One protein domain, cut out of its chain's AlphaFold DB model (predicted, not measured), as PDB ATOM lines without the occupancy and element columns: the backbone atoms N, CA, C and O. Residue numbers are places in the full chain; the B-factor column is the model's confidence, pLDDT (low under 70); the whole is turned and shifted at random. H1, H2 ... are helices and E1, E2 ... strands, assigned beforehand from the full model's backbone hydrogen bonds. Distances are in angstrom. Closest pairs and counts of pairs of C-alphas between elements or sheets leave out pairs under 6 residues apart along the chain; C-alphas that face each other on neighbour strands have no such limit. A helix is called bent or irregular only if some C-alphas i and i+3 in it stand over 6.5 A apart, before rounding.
ATOM      1  N   PRO A 828     163.406 -24.455 -43.717       79.62
ATOM      2  CA  PRO A 828     163.070 -24.127 -42.331       79.62
ATOM      3  C   PRO A 828     163.742 -22.833 -41.846       79.62
ATOM      4  O   PRO A 828     163.207 -22.166 -40.965       79.62
ATOM      5  N   GLU A 829     164.869 -22.434 -42.443       80.56
ATOM      6  CA  GLU A 829     165.624 -21.228 -42.090       80.56
ATOM      7  C   GLU A 829     164.797 -19.949 -42.269       80.56
ATOM      8  O   GLU A 829     164.785 -19.089 -41.389       80.56
ATOM      9  N   VAL A 830     164.087 -19.826 -43.399       83.62
ATOM     10  CA  VAL A 830     163.302 -18.623 -43.727       83.62
ATOM     11  C   VAL A 830     162.145 -18.476 -42.752       83.62
ATOM     12  O   VAL A 830     161.931 -17.403 -42.196       83.62
ATOM     13  N   VAL A 831     161.429 -19.571 -42.497       85.69
ATOM     14  CA  VAL A 831     160.299 -19.590 -41.561       85.69
ATOM     15  C   VAL A 831     160.766 -19.252 -40.140       85.69
ATOM     16  O   VAL A 831     160.113 -18.455 -39.464       85.69
ATOM     17  N   CYS A 832     161.924 -19.784 -39.724       84.38
ATOM     18  CA  CYS A 832     162.569 -19.456 -38.451       84.38
ATOM     19  C   CYS A 832     162.896 -17.974 -38.306       84.38
ATOM     20  O   CYS A 832     162.593 -17.367 -37.277       84.38
ATOM     21  N   GLN A 833     163.470 -17.382 -39.349       83.69
ATOM     22  CA  GLN A 833     163.771 -15.959 -39.367       83.69
ATOM     23  C   GLN A 833     162.495 -15.113 -39.242       83.69
ATOM     24  O   GLN A 833     162.476 -14.156 -38.472       83.69
ATOM     25  N   MET A 834     161.414 -15.489 -39.930       85.75
ATOM     26  CA  MET A 834     160.171 -14.714 -39.932       85.75
ATOM     27  C   MET A 834     159.532 -14.603 -38.542       85.75
ATOM     28  O   MET A 834     159.301 -13.488 -38.077       85.75
ATOM     29  N   PHE A 835     159.251 -15.713 -37.843       87.06
ATOM     30  CA  PHE A 835     158.602 -15.606 -36.523       87.06
ATOM     31  C   PHE A 835     159.531 -15.002 -35.453       87.06
ATOM     32  O   PHE A 835     159.037 -14.429 -34.477       87.06
ATOM     33  N   ALA A 836     160.856 -15.105 -35.623       83.88
ATOM     34  CA  ALA A 836     161.830 -14.438 -34.762       83.88
ATOM     35  C   ALA A 836     161.812 -12.913 -34.974       83.88
ATOM     36  O   ALA A 836     161.706 -12.171 -33.998       83.88
ATOM     37  N   ASP A 837     161.807 -12.450 -36.229       83.88
ATOM     38  CA  ASP A 837     161.678 -11.030 -36.581       83.88
ATOM     39  C   ASP A 837     160.363 -10.437 -36.029       83.88
ATOM     40  O   ASP A 837     160.343  -9.323 -35.498       83.88
ATOM     41  N   PHE A 838     159.255 -11.189 -36.094       86.62
ATOM     42  CA  PHE A 838     157.967 -10.778 -35.520       86.62
ATOM     43  C   PHE A 838     157.997 -10.665 -33.992       86.62
ATOM     44  O   PHE A 838     157.435  -9.720 -33.434       86.62
ATOM     45  N   TYR A 839     158.685 -11.583 -33.310       85.88
ATOM     46  CA  TYR A 839     158.861 -11.520 -31.859       85.88
ATOM     47  C   TYR A 839     159.689 -10.295 -31.442       85.88
ATOM     48  O   TYR A 839     159.308  -9.583 -30.511       85.88
ATOM     49  N   GLU A 840     160.784 -10.001 -32.153       83.38
ATOM     50  CA  GLU A 840     161.598  -8.806 -31.894       83.38
ATOM     51  C   GLU A 840     160.779  -7.519 -32.089       83.38
ATOM     52  O   GLU A 840     160.828  -6.626 -31.239       83.38
ATOM     53  N   ARG A 841     159.971  -7.427 -33.157       82.38
ATOM     54  CA  ARG A 841     159.078  -6.276 -33.398       82.38
ATOM     55  C   ARG A 841     158.024  -6.120 -32.299       82.38
ATOM     56  O   ARG A 841     157.767  -4.999 -31.872       82.38
ATOM     57  N   TYR A 842     157.466  -7.222 -31.797       83.56
ATOM     58  CA  TYR A 842     156.460  -7.199 -30.731       83.56
ATOM     59  C   TYR A 842     157.024  -6.689 -29.393       83.56
ATOM     60  O   TYR A 842     156.360  -5.938 -28.678       83.56
ATOM     61  N   HIS A 843     158.261  -7.068 -29.060       79.94
ATOM     62  CA  HIS A 843     158.938  -6.656 -27.826       79.94
ATOM     63  C   HIS A 843     159.742  -5.349 -27.953       79.94
ATOM     64  O   HIS A 843     160.356  -4.912 -26.978       79.94
ATOM     65  N   SER A 844     159.731  -4.703 -29.122       77.69
ATOM     66  CA  SER A 844     160.480  -3.469 -29.368       77.69
ATOM     67  C   SER A 844     159.829  -2.260 -28.674       77.69
ATOM     68  O   SER A 844     158.722  -1.867 -29.040       77.69
ATOM     69  N   PRO A 845     160.515  -1.588 -27.727       61.78
ATOM     70  CA  PRO A 845     159.943  -0.470 -26.967       61.78
ATOM     71  C   PRO A 845     159.768   0.822 -27.785       61.78
ATOM     72  O   PRO A 845     159.126   1.758 -27.316       61.78
ATOM     73  N   HIS A 846     160.340   0.891 -28.993       59.47
ATOM     74  CA  HIS A 846     160.314   2.069 -29.865       59.47
ATOM     75  C   HIS A 846     159.118   2.113 -30.833       59.47
ATOM     76  O   HIS A 846     158.893   3.150 -31.450       59.47
ATOM     77  N   LEU A 847     158.352   1.023 -30.965       65.12
ATOM     78  CA  LEU A 847     157.216   0.934 -31.886       65.12
ATOM     79  C   LEU A 847     155.906   1.192 -31.118       65.12
ATOM     80  O   LEU A 847     155.436   0.342 -30.358       65.12
ATOM     81  N   GLN A 848     155.320   2.384 -31.272       62.75
ATOM     82  CA  GLN A 848     153.993   2.698 -30.724       62.75
ATOM     83  C   GLN A 848     152.909   2.102 -31.632       62.75
ATOM     84  O   GLN A 848     152.323   2.810 -32.435       62.75
ATOM     85  N   LEU A 849     152.689   0.791 -31.526       68.12
ATOM     86  CA  LEU A 849     151.588   0.105 -32.210       68.12
ATOM     87  C   LEU A 849     150.303   0.168 -31.380       68.12
ATOM     88  O   LEU A 849     150.360   0.015 -30.142       68.12
ATOM     89  N   ASP A 850     149.170   0.301 -32.068       74.81
ATOM     90  CA  ASP A 850     147.843   0.157 -31.480       74.81
ATOM     91  C   ASP A 850     147.610  -1.280 -30.984       74.81
ATOM     92  O   ASP A 850     148.406  -2.197 -31.207       74.81
ATOM     93  N   LYS A 851     146.558  -1.487 -30.183       75.31
ATOM     94  CA  LYS A 851     146.285  -2.814 -29.600       75.31
ATOM     95  C   LYS A 851     145.969  -3.863 -30.665       75.31
ATOM     96  O   LYS A 851     146.340  -5.018 -30.462       75.31
ATOM     97  N   ASP A 852     145.321  -3.449 -31.747       75.19
ATOM     98  CA  ASP A 852     144.873  -4.327 -32.827       75.19
ATOM     99  C   ASP A 852     146.070  -4.735 -33.701       75.19
ATOM    100  O   ASP A 852     146.368  -5.926 -33.797       75.19
ATOM    101  N   ASP A 853     146.890  -3.770 -34.128       80.44
ATOM    102  CA  ASP A 853     148.156  -3.996 -34.843       80.44
ATOM    103  C   ASP A 853     149.097  -4.967 -34.116       80.44
ATOM    104  O   ASP A 853     149.776  -5.803 -34.721       80.44
ATOM    105  N   ARG A 854     149.155  -4.877 -32.780       81.88
ATOM    106  CA  ARG A 854     149.952  -5.804 -31.963       81.88
ATOM    107  C   ARG A 854     149.408  -7.225 -32.000       81.88
ATOM    108  O   ARG A 854     150.202  -8.165 -31.956       81.88
ATOM    109  N   GLU A 855     148.091  -7.400 -32.013       83.75
ATOM    110  CA  GLU A 855     147.485  -8.727 -32.094       83.75
ATOM    111  C   GLU A 855     147.662  -9.319 -33.496       83.75
ATOM    112  O   GLU A 855     147.949 -10.513 -33.599       83.75
ATOM    113  N   ASP A 856     147.607  -8.503 -34.550       83.81
ATOM    114  CA  ASP A 856     147.891  -8.938 -35.920       83.81
ATOM    115  C   ASP A 856     149.344  -9.372 -36.091       83.81
ATOM    116  O   ASP A 856     149.609 -10.475 -36.579       83.81
ATOM    117  N   LEU A 857     150.290  -8.600 -35.554       86.38
ATOM    118  CA  LEU A 857     151.705  -8.971 -35.514       86.38
ATOM    119  C   LEU A 857     151.921 -10.347 -34.854       86.38
ATOM    120  O   LEU A 857     152.674 -11.186 -35.361       86.38
ATOM    121  N   LEU A 858     151.236 -10.600 -33.732       88.25
ATOM    122  CA  LEU A 858     151.273 -11.897 -33.056       88.25
ATOM    123  C   LEU A 858     150.632 -12.993 -33.908       88.25
ATOM    124  O   LEU A 858     151.207 -14.073 -34.034       88.25
ATOM    125  N   ASN A 859     149.460 -12.743 -34.492       89.06
ATOM    126  CA  ASN A 859     148.751 -13.716 -35.322       89.06
ATOM    127  C   ASN A 859     149.624 -14.193 -36.485       89.06
ATOM    128  O   ASN A 859     149.734 -15.403 -36.701       89.06
ATOM    129  N   VAL A 860     150.304 -13.274 -37.172       90.50
ATOM    130  CA  VAL A 860     151.230 -13.613 -38.256       90.50
ATOM    131  C   VAL A 860     152.418 -14.422 -37.733       90.50
ATOM    132  O   VAL A 860     152.719 -15.485 -38.277       90.50
ATOM    133  N   GLY A 861     153.047 -13.994 -36.632       90.38
ATOM    134  CA  GLY A 861     154.156 -14.729 -36.010       90.38
ATOM    135  C   GLY A 861     153.796 -16.176 -35.643       90.38
ATOM    136  O   GLY A 861     154.547 -17.104 -35.954       90.38
ATOM    137  N   PHE A 862     152.616 -16.397 -35.051       92.12
ATOM    138  CA  PHE A 862     152.133 -17.742 -34.716       92.12
ATOM    139  C   PHE A 862     151.860 -18.603 -35.956       92.12
ATOM    140  O   PHE A 862     152.185 -19.788 -35.919       92.12
ATOM    141  N   LYS A 863     151.343 -18.038 -37.057       92.12
ATOM    142  CA  LYS A 863     151.152 -18.781 -38.319       92.12
ATOM    143  C   LYS A 863     152.480 -19.335 -38.849       92.12
ATOM    144  O   LYS A 863     152.574 -20.527 -39.132       92.12
ATOM    145  N   TYR A 864     153.540 -18.520 -38.890       91.62
ATOM    146  CA  TYR A 864     154.877 -18.994 -39.284       91.62
ATOM    147  C   TYR A 864     155.441 -20.041 -38.315       91.62
ATOM    148  O   TYR A 864     156.034 -21.032 -38.742       91.62
ATOM    149  N   PHE A 865     155.209 -19.891 -37.011       90.69
ATOM    150  CA  PHE A 865     155.610 -20.911 -36.043       90.69
ATOM    151  C   PHE A 865     154.868 -22.248 -36.238       90.69
ATOM    152  O   PHE A 865     155.466 -23.320 -36.117       90.69
ATOM    153  N   HIS A 866     153.577 -22.216 -36.577       91.25
ATOM    154  CA  HIS A 866     152.790 -23.420 -36.872       91.25
ATOM    155  C   HIS A 866     153.264 -24.118 -38.150       91.25
ATOM    156  O   HIS A 866     153.363 -25.345 -38.155       91.25
ATOM    157  N   ILE A 867     153.665 -23.358 -39.177       89.69
ATOM    158  CA  ILE A 867     154.350 -23.897 -40.367       89.69
ATOM    159  C   ILE A 867     155.634 -24.629 -39.957       89.69
ATOM    160  O   ILE A 867     155.861 -25.764 -40.378       89.69
ATOM    161  N   PHE A 868     156.452 -24.034 -39.082       88.38
ATOM    162  CA  PHE A 868     157.670 -24.685 -38.593       88.38
ATOM    163  C   PHE A 868     157.368 -25.985 -37.827       88.38
ATOM    164  O   PHE A 868     157.996 -27.011 -38.083       88.38
ATOM    165  N   LYS A 869     156.367 -25.991 -36.935       86.75
ATOM    166  CA  LYS A 869     155.931 -27.214 -36.233       86.75
ATOM    167  C   LYS A 869     155.464 -28.295 -37.209       86.75
ATOM    168  O   LYS A 869     155.789 -29.468 -37.032       86.75
ATOM    169  N   ARG A 870     154.785 -27.905 -38.288       85.12
ATOM    170  CA  ARG A 870     154.412 -28.828 -39.360       85.12
ATOM    171  C   ARG A 870     155.633 -29.370 -40.110       85.12
ATOM    172  O   ARG A 870     155.676 -30.562 -40.400       85.12
ATOM    173  N   PHE A 871     156.657 -28.553 -40.359       85.00
ATOM    174  CA  PHE A 871     157.924 -29.023 -40.936       85.00
ATOM    175  C   PHE A 871     158.635 -30.049 -40.045       85.00
ATOM    176  O   PHE A 871     159.235 -30.984 -40.586       85.00
ATOM    177  N   GLN A 872     158.539 -29.911 -38.714       81.81
ATOM    178  CA  GLN A 872     159.043 -30.906 -37.758       81.81
ATOM    179  C   GLN A 872     158.307 -32.244 -37.905       81.81
ATOM    180  O   GLN A 872     158.960 -33.279 -37.999       81.81
ATOM    181  N   ASP A 873     156.972 -32.235 -38.002       80.00
ATOM    182  CA  ASP A 873     156.187 -33.468 -38.188       80.00
ATOM    183  C   ASP A 873     156.494 -34.178 -39.521       80.00
ATOM    184  O   ASP A 873     156.394 -35.402 -39.615       80.00
ATOM    185  N   LEU A 874     156.862 -33.421 -40.560       75.75
ATOM    186  CA  LEU A 874     157.212 -33.957 -41.878       75.75
ATOM    187  C   LEU A 874     158.635 -34.550 -41.936       75.75
ATOM    188  O   LEU A 874     158.940 -35.289 -42.874       75.75
ATOM    189  N   GLU A 875     159.526 -34.256 -40.977       71.50
ATOM    190  CA  GLU A 875     160.877 -34.836 -40.960       71.50
ATOM    191  C   GLU A 875     160.893 -36.225 -40.311       71.50
ATOM    192  O   GLU A 875     160.879 -36.382 -39.091       71.50
ATOM    193  N   ARG A 876     160.979 -37.274 -41.134       59.09
ATOM    194  CA  ARG A 876     161.182 -38.641 -40.642       59.09
ATOM    195  C   ARG A 876     162.672 -38.871 -40.342       59.09
ATOM    196  O   ARG A 876     163.435 -39.213 -41.237       59.09
ATOM    197  N   GLY A 877     163.079 -38.716 -39.079       55.84
ATOM    198  CA  GLY A 877     164.353 -39.253 -38.564       55.84
ATOM    199  C   GLY A 877     165.468 -38.253 -38.225       55.84
ATOM    200  O   GLY A 877     166.502 -38.683 -37.714       55.84
ATOM    201  N   LYS A 878     165.277 -36.944 -38.434       58.47
ATOM    202  CA  LYS A 878     166.185 -35.891 -37.947       58.47
ATOM    203  C   LYS A 878     165.364 -34.851 -37.190       58.47
ATOM    204  O   LYS A 878     164.434 -34.269 -37.733       58.47
ATOM    205  N   GLU A 879     165.659 -34.669 -35.908       58.81
ATOM    206  CA  GLU A 879     164.962 -33.682 -35.087       58.81
ATOM    207  C   GLU A 879     165.409 -32.287 -35.545       58.81
ATOM    208  O   GLU A 879     166.538 -31.880 -35.282       58.81
ATOM    209  N   LEU A 880     164.550 -31.578 -36.285       65.31
ATOM    210  CA  LEU A 880     164.744 -30.163 -36.615       65.31
ATOM    211  C   LEU A 880     164.734 -29.362 -35.315       65.31
ATOM    212  O   LEU A 880     163.671 -28.973 -34.822       65.31
ATOM    213  N   ARG A 881     165.907 -29.134 -34.728       65.44
ATOM    214  CA  ARG A 881     166.014 -28.340 -33.510       65.44
ATOM    215  C   ARG A 881     165.953 -26.877 -33.877       65.44
ATOM    216  O   ARG A 881     166.758 -26.373 -34.649       65.44
ATOM    217  N   LEU A 882     164.989 -26.192 -33.279       67.25
ATOM    218  CA  LEU A 882     164.775 -24.763 -33.458       67.25
ATOM    219  C   LEU A 882     166.051 -23.949 -33.170       67.25
ATOM    220  O   LEU A 882     166.331 -22.961 -33.839       67.25
ATOM    221  N   GLU A 883     166.874 -24.429 -32.236       64.94
ATOM    222  CA  GLU A 883     168.162 -23.841 -31.863       64.94
ATOM    223  C   GLU A 883     169.209 -23.825 -32.986       64.94
ATOM    224  O   GLU A 883     170.049 -22.925 -33.009       64.94
ATOM    225  N   ASP A 884     169.158 -24.774 -33.925       66.81
ATOM    226  CA  ASP A 884     170.125 -24.860 -35.025       66.81
ATOM    227  C   ASP A 884     169.888 -23.745 -36.059       66.81
ATOM    228  O   ASP A 884     170.821 -23.276 -36.711       66.81
ATOM    229  N   TYR A 885     168.645 -23.259 -36.142       68.56
ATOM    230  CA  TYR A 885     168.153 -22.305 -37.136       68.56
ATOM    231  C   TYR A 885     167.908 -20.893 -36.578       68.56
ATOM    232  O   TYR A 885     167.376 -20.037 -37.275       68.56
ATOM    233  N   LEU A 886     168.270 -20.609 -35.326       65.31
ATOM    234  CA  LEU A 886     168.148 -19.263 -34.738       65.31
ATOM    235  C   LEU A 886     169.492 -18.517 -34.654       65.31
ATOM    236  O   LEU A 886     169.537 -17.354 -34.258       65.31
ATOM    237  N   ASN A 887     170.594 -19.142 -35.088       60.78
ATOM    238  CA  ASN A 887     171.957 -18.601 -34.959       60.78
ATOM    239  C   ASN A 887     172.359 -17.601 -36.066       60.78
ATOM    240  O   ASN A 887     173.540 -17.304 -36.234       60.78
ATOM    241  N   PHE A 888     171.402 -17.067 -36.828       62.56
ATOM    242  CA  PHE A 888     171.676 -16.197 -37.980       62.56
ATOM    243  C   PHE A 888     171.981 -14.733 -37.608       62.56
ATOM    244  O   PHE A 888     172.608 -14.021 -38.393       62.56
ATOM    245  N   ARG A 889     171.574 -14.269 -36.411       62.38
ATOM    246  CA  ARG A 889     171.848 -12.910 -35.899       62.38
ATOM    247  C   ARG A 889     172.283 -12.913 -34.425       62.38
ATOM    248  O   ARG A 889     171.691 -13.643 -33.634       62.38
ATOM    249  N   PRO A 890     173.212 -12.023 -34.010       58.81
ATOM    250  CA  PRO A 890     173.655 -11.927 -32.613       58.81
ATOM    251  C   PRO A 890     172.541 -11.536 -31.623       58.81
ATOM    252  O   PRO A 890     172.546 -12.006 -30.491       58.81
ATOM    253  N   SER A 891     171.589 -10.692 -32.049       60.59
ATOM    254  CA  SER A 891     170.426 -10.268 -31.243       60.59
ATOM    255  C   SER A 891     169.514 -11.455 -30.907       60.59
ATOM    256  O   SER A 891     169.280 -11.760 -29.740       60.59
ATOM    257  N   VAL A 892     169.104 -12.197 -31.942       62.84
ATOM    258  CA  VAL A 892     168.215 -13.366 -31.847       62.84
ATOM    259  C   VAL A 892     168.879 -14.534 -31.109       62.84
ATOM    260  O   VAL A 892     168.218 -15.233 -30.344       62.84
ATOM    261  N   ALA A 893     170.194 -14.722 -31.264       62.81
ATOM    262  CA  ALA A 893     170.933 -15.802 -30.605       62.81
ATOM    263  C   ALA A 893     170.859 -15.742 -29.065       62.81
ATOM    264  O   ALA A 893     170.816 -16.787 -28.415       62.81
ATOM    265  N   ASN A 894     170.786 -14.538 -28.483       67.12
ATOM    266  CA  ASN A 894     170.641 -14.344 -27.034       67.12
ATOM    267  C   ASN A 894     169.198 -14.565 -26.545       67.12
ATOM    268  O   ASN A 894     168.994 -14.948 -25.397       67.12
ATOM    269  N   LEU A 895     168.207 -14.354 -27.417       71.44
ATOM    270  CA  LEU A 895     166.770 -14.465 -27.127       71.44
ATOM    271  C   LEU A 895     166.174 -15.823 -27.531       71.44
ATOM    272  O   LEU A 895     164.983 -16.056 -27.326       71.44
ATOM    273  N   LYS A 896     166.979 -16.739 -28.087       72.62
ATOM    274  CA  LYS A 896     166.511 -18.007 -28.670       72.62
ATOM    275  C   LYS A 896     165.609 -18.811 -27.731       72.62
ATOM    276  O   LYS A 896     164.535 -19.244 -28.138       72.62
ATOM    277  N   GLU A 897     165.996 -18.965 -26.465       75.75
ATOM    278  CA  GLU A 897     165.222 -19.741 -25.491       75.75
ATOM    279  C   GLU A 897     163.903 -19.061 -25.124       75.75
ATOM    280  O   GLU A 897     162.907 -19.742 -24.883       75.75
ATOM    281  N   GLU A 898     163.888 -17.731 -25.067       80.94
ATOM    282  CA  GLU A 898     162.691 -16.954 -24.747       80.94
ATOM    283  C   GLU A 898     161.679 -17.023 -25.889       80.94
ATOM    284  O   GLU A 898     160.508 -17.310 -25.644       80.94
ATOM    285  N   ILE A 899     162.146 -16.878 -27.135       82.94
ATOM    286  CA  ILE A 899     161.333 -17.022 -28.350       82.94
ATOM    287  C   ILE A 899     160.702 -18.420 -28.402       82.94
ATOM    288  O   ILE A 899     159.488 -18.549 -28.576       82.94
ATOM    289  N   CYS A 900     161.507 -19.470 -28.194       80.88
ATOM    290  CA  CYS A 900     161.022 -20.852 -28.184       80.88
ATOM    291  C   CYS A 900     159.944 -21.049 -27.108       80.88
ATOM    292  O   CYS A 900     158.835 -21.493 -27.409       80.88
ATOM    293  N   LYS A 901     160.235 -20.654 -25.859       85.62
ATOM    294  CA  LYS A 901     159.295 -20.783 -24.733       85.62
ATOM    295  C   LYS A 901     158.008 -19.991 -24.978       85.62
ATOM    296  O   LYS A 901     156.926 -20.481 -24.651       85.62
ATOM    297  N   PHE A 902     158.089 -18.798 -25.566       88.06
ATOM    298  CA  PHE A 902     156.926 -17.964 -25.864       88.06
ATOM    299  C   PHE A 902     155.971 -18.631 -26.860       88.06
ATOM    300  O   PHE A 902     154.778 -18.769 -26.570       88.06
ATOM    301  N   TYR A 903     156.480 -19.089 -28.004       88.62
ATOM    302  CA  TYR A 903     155.640 -19.706 -29.028       88.62
ATOM    303  C   TYR A 903     155.147 -21.104 -28.623       88.62
ATOM    304  O   TYR A 903     153.977 -21.433 -28.847       88.62
ATOM    305  N   GLU A 904     155.978 -21.916 -27.958       87.81
ATOM    306  CA  GLU A 904     155.592 -23.257 -27.491       87.81
ATOM    307  C   GLU A 904     154.570 -23.214 -26.354       87.81
ATOM    308  O   GLU A 904     153.596 -23.971 -26.359       87.81
ATOM    309  N   SER A 905     154.726 -22.295 -25.398       87.50
ATOM    310  CA  SER A 905     153.780 -22.170 -24.283       87.50
ATOM    311  C   SER A 905     152.378 -21.751 -24.726       87.50
ATOM    312  O   SER A 905     151.420 -22.048 -24.010       87.50
ATOM    313  N   ASN A 906     152.231 -21.150 -25.907       88.12
ATOM    314  CA  ASN A 906     150.964 -20.663 -26.454       88.12
ATOM    315  C   ASN A 906     150.464 -21.467 -27.666       88.12
ATOM    316  O   ASN A 906     149.450 -21.102 -28.253       88.12
ATOM    317  N   THR A 907     151.123 -22.570 -28.028       90.62
ATOM    318  CA  THR A 907     150.711 -23.440 -29.140       90.62
ATOM    319  C   THR A 907     150.214 -24.787 -28.620       90.62
ATOM    320  O   THR A 907     150.768 -25.348 -27.673       90.62
ATOM    321  N   MET A 908     149.148 -25.312 -29.225       89.38
ATOM    322  CA  MET A 908     148.655 -26.676 -29.005       89.38
ATOM    323  C   MET A 908     148.331 -27.342 -30.346       89.38
ATOM    324  O   MET A 908     148.220 -26.661 -31.363       89.38
ATOM    325  N   SER A 909     148.203 -28.670 -30.346       90.69
ATOM    326  CA  SER A 909     147.859 -29.454 -31.534       90.69
ATOM    327  C   SER A 909     146.656 -30.355 -31.294       90.69
ATOM    328  O   SER A 909     146.484 -30.877 -30.191       90.69
ATOM    329  N   ILE A 910     145.877 -30.584 -32.348       90.31
ATOM    330  CA  ILE A 910     144.824 -31.602 -32.415       90.31
ATOM    331  C   ILE A 910     145.060 -32.518 -33.612       90.31
ATOM    332  O   ILE A 910     145.657 -32.111 -34.610       90.31
ATOM    333  N   GLU A 911     144.574 -33.748 -33.508       88.94
ATOM    334  CA  GLU A 911     144.566 -34.711 -34.604       88.94
ATOM    335  C   GLU A 911     143.133 -34.856 -35.128       88.94
ATOM    336  O   GLU A 911     142.204 -35.102 -34.357       88.94
ATOM    337  N   VAL A 912     142.951 -34.663 -36.431       86.88
ATOM    338  CA  VAL A 912     141.657 -34.639 -37.117       86.88
ATOM    339  C   VAL A 912     141.661 -35.698 -38.209       86.88
ATOM    340  O   VAL A 912     142.586 -35.767 -39.012       86.88
ATOM    341  N   LEU A 913     140.623 -36.532 -38.252       83.75
ATOM    342  CA  LEU A 913     140.440 -37.511 -39.319       83.75
ATOM    343  C   LEU A 913     139.674 -36.854 -40.480       83.75
ATOM    344  O   LEU A 913     138.477 -36.610 -40.351       83.75
ATOM    345  N   LYS A 914     140.354 -36.582 -41.599       76.56
ATOM    346  CA  LYS A 914     139.767 -36.041 -42.843       76.56
ATOM    347  C   LYS A 914     139.914 -37.085 -43.951       76.56
ATOM    348  O   LYS A 914     141.021 -37.560 -44.187       76.56
ATOM    349  N   ASP A 915     138.807 -37.503 -44.568       70.19
ATOM    350  CA  ASP A 915     138.766 -38.507 -45.652       70.19
ATOM    351  C   ASP A 915     139.500 -39.826 -45.333       70.19
ATOM    352  O   ASP A 915     140.111 -40.482 -46.179       70.19
ATOM    353  N   GLY A 916     139.451 -40.228 -44.058       70.81
ATOM    354  CA  GLY A 916     140.127 -41.425 -43.552       70.81
ATOM    355  C   GLY A 916     141.629 -41.259 -43.289       70.81
ATOM    356  O   GLY A 916     142.266 -42.233 -42.898       70.81
ATOM    357  N   ASN A 917     142.182 -40.053 -43.447       72.44
ATOM    358  CA  ASN A 917     143.572 -39.721 -43.138       72.44
ATOM    359  C   ASN A 917     143.677 -38.886 -41.863       72.44
ATOM    360  O   ASN A 917     142.932 -37.927 -41.660       72.44
ATOM    361  N   LEU A 918     144.630 -39.245 -41.004       82.44
ATOM    362  CA  LEU A 918     144.927 -38.483 -39.799       82.44
ATOM    363  C   LEU A 918     145.744 -37.242 -40.173       82.44
ATOM    364  O   LEU A 918     146.847 -37.356 -40.705       82.44
ATOM    365  N   GLN A 919     145.204 -36.067 -39.883       81.38
ATOM    366  CA  GLN A 919     145.837 -34.765 -40.062       81.38
ATOM    367  C   GLN A 919     146.152 -34.175 -38.691       81.38
ATOM    368  O   GLN A 919     145.364 -34.320 -37.760       81.38
ATOM    369  N   LYS A 920     147.290 -33.498 -38.546       84.69
ATOM    370  CA  LYS A 920     147.674 -32.832 -37.295       84.69
ATOM    371  C   LYS A 920     147.689 -31.327 -37.521       84.69
ATOM    372  O   LYS A 920     148.424 -30.848 -38.380       84.69
ATOM    373  N   VAL A 921     146.881 -30.603 -36.752       87.38
ATOM    374  CA  VAL A 921     146.668 -29.156 -36.901       87.38
ATOM    375  C   VAL A 921     147.135 -28.443 -35.640       87.38
ATOM    376  O   VAL A 921     146.797 -28.854 -34.527       87.38
ATOM    377  N   TYR A 922     147.903 -27.368 -35.812       90.19
ATOM    378  CA  TYR A 922     148.375 -26.509 -34.728       90.19
ATOM    379  C   TYR A 922     147.537 -25.238 -34.636       90.19
ATOM    380  O   TYR A 922     147.117 -24.692 -35.651       90.19
ATOM    381  N   PHE A 923     147.305 -24.757 -33.417       89.94
ATOM    382  CA  PHE A 923     146.573 -23.515 -33.179       89.94
ATOM    383  C   PHE A 923     147.119 -22.760 -31.964       89.94
ATOM    384  O   PHE A 923     147.714 -23.336 -31.044       89.94
ATOM    385  N   ARG A 924     146.906 -21.438 -31.962       88.62
ATOM    386  CA  ARG A 924     147.289 -20.535 -30.870       88.62
ATOM    387  C   ARG A 924     146.245 -20.593 -29.755       88.62
ATOM    388  O   ARG A 924     145.048 -20.464 -29.998       88.62
ATOM    389  N   VAL A 925     146.702 -20.702 -28.514       84.06
ATOM    390  CA  VAL A 925     145.876 -20.619 -27.307       84.06
ATOM    391  C   VAL A 925     146.203 -19.320 -26.582       84.06
ATOM    392  O   VAL A 925     147.296 -19.176 -26.046       84.06
ATOM    393  N   ARG A 926     145.254 -18.374 -26.563       75.44
ATOM    394  CA  ARG A 926     145.444 -17.045 -25.951       75.44
ATOM    395  C   ARG A 926     145.630 -17.110 -24.433       75.44
ATOM    396  O   ARG A 926     146.562 -16.518 -23.908       75.44
ATOM    397  N   ASP A 927     144.744 -17.816 -23.728       72.00
ATOM    398  CA  ASP A 927     144.819 -17.930 -22.270       72.00
ATOM    399  C   ASP A 927     144.395 -19.328 -21.795       72.00
ATOM    400  O   ASP A 927     143.239 -19.739 -21.908       72.00
TER     401      ASP A 927
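Overview. This is residues 828 to 927 of the 1065 residues of the protein "RIH_assoc domain-containing protein" of Macrostomum lignano (UniProt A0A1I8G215). A two-stranded hairpin, E1 and E2, runs out from beside the long helix H2, and its tip, residues 913 to 918, sticks out. H2 and H1 lie side by side as a helical hairpin, H4 crosses over one side of this pair, and short H3 packs by the start of H1. The printed part has 100 residues, in the order H1 H2 H3 H4 E1 E2, with an antiparallel sheet E1 - E2; the class is mixed, helices and strands. It is elongated, spanning 50 by 31 by 20 A, and only just compact, close to loose, with a radius of gyration of the C-alphas of 14.7 A.

Along the chain. E1 is residues 907 to 914, 21.6 A, and E2 residues 917 to 924, 23.1 A, ending at C-alpha 924 (147.289, -20.535, -30.870). H2, residues 851 to 874, is 35.2 A long. H1, residues 828 to 843, is 23.1 A long and begins at C-alpha 828 (163.070, -24.127, -42.331). H3 is residues 882 to 885; H4, residues 890 to 905, is 23.9 A long.

Arrangement. E1 and E2 are antiparallel at 154 degrees, with N 910 and O 921 2.9 A apart, within hydrogen-bond range. The closest C-alphas of H2 and E2, His 866 and Tyr 922, are 5.8 A apart. H1, the hub, touches H2 at Phe 835 and Gly 861, their closest C-alphas, 4.6 A, opposite ways at a shallow tilt of 25 degrees. H1 and H4 only just touch, with 3 pairs of C-alphas within 8 A, the closest Ala 836 and Ile 899, 6.9 A, about perpendicular at 88 degrees. H1 touches H3 with residues 828 to 832 alone, closest C-alphas Glu 829 and Tyr 885, 5.7 A. H4 is irregular, C-alphas 894 and 897 being 7.8 A apart, with a kink of 53 degrees near residue 897. Every O i to N i+4 pair is within hydrogen-bond range in H1 and H2, 8 of 12 in H4; H3 is too short for one.

Size, cuts and confidence. The C-alphas of His 846 and Gly 916, the two farthest apart, are 49.9 A apart. The printed part has no cut and no long link. Residues 845 to 849 and 876 to 894 have pLDDT under 70.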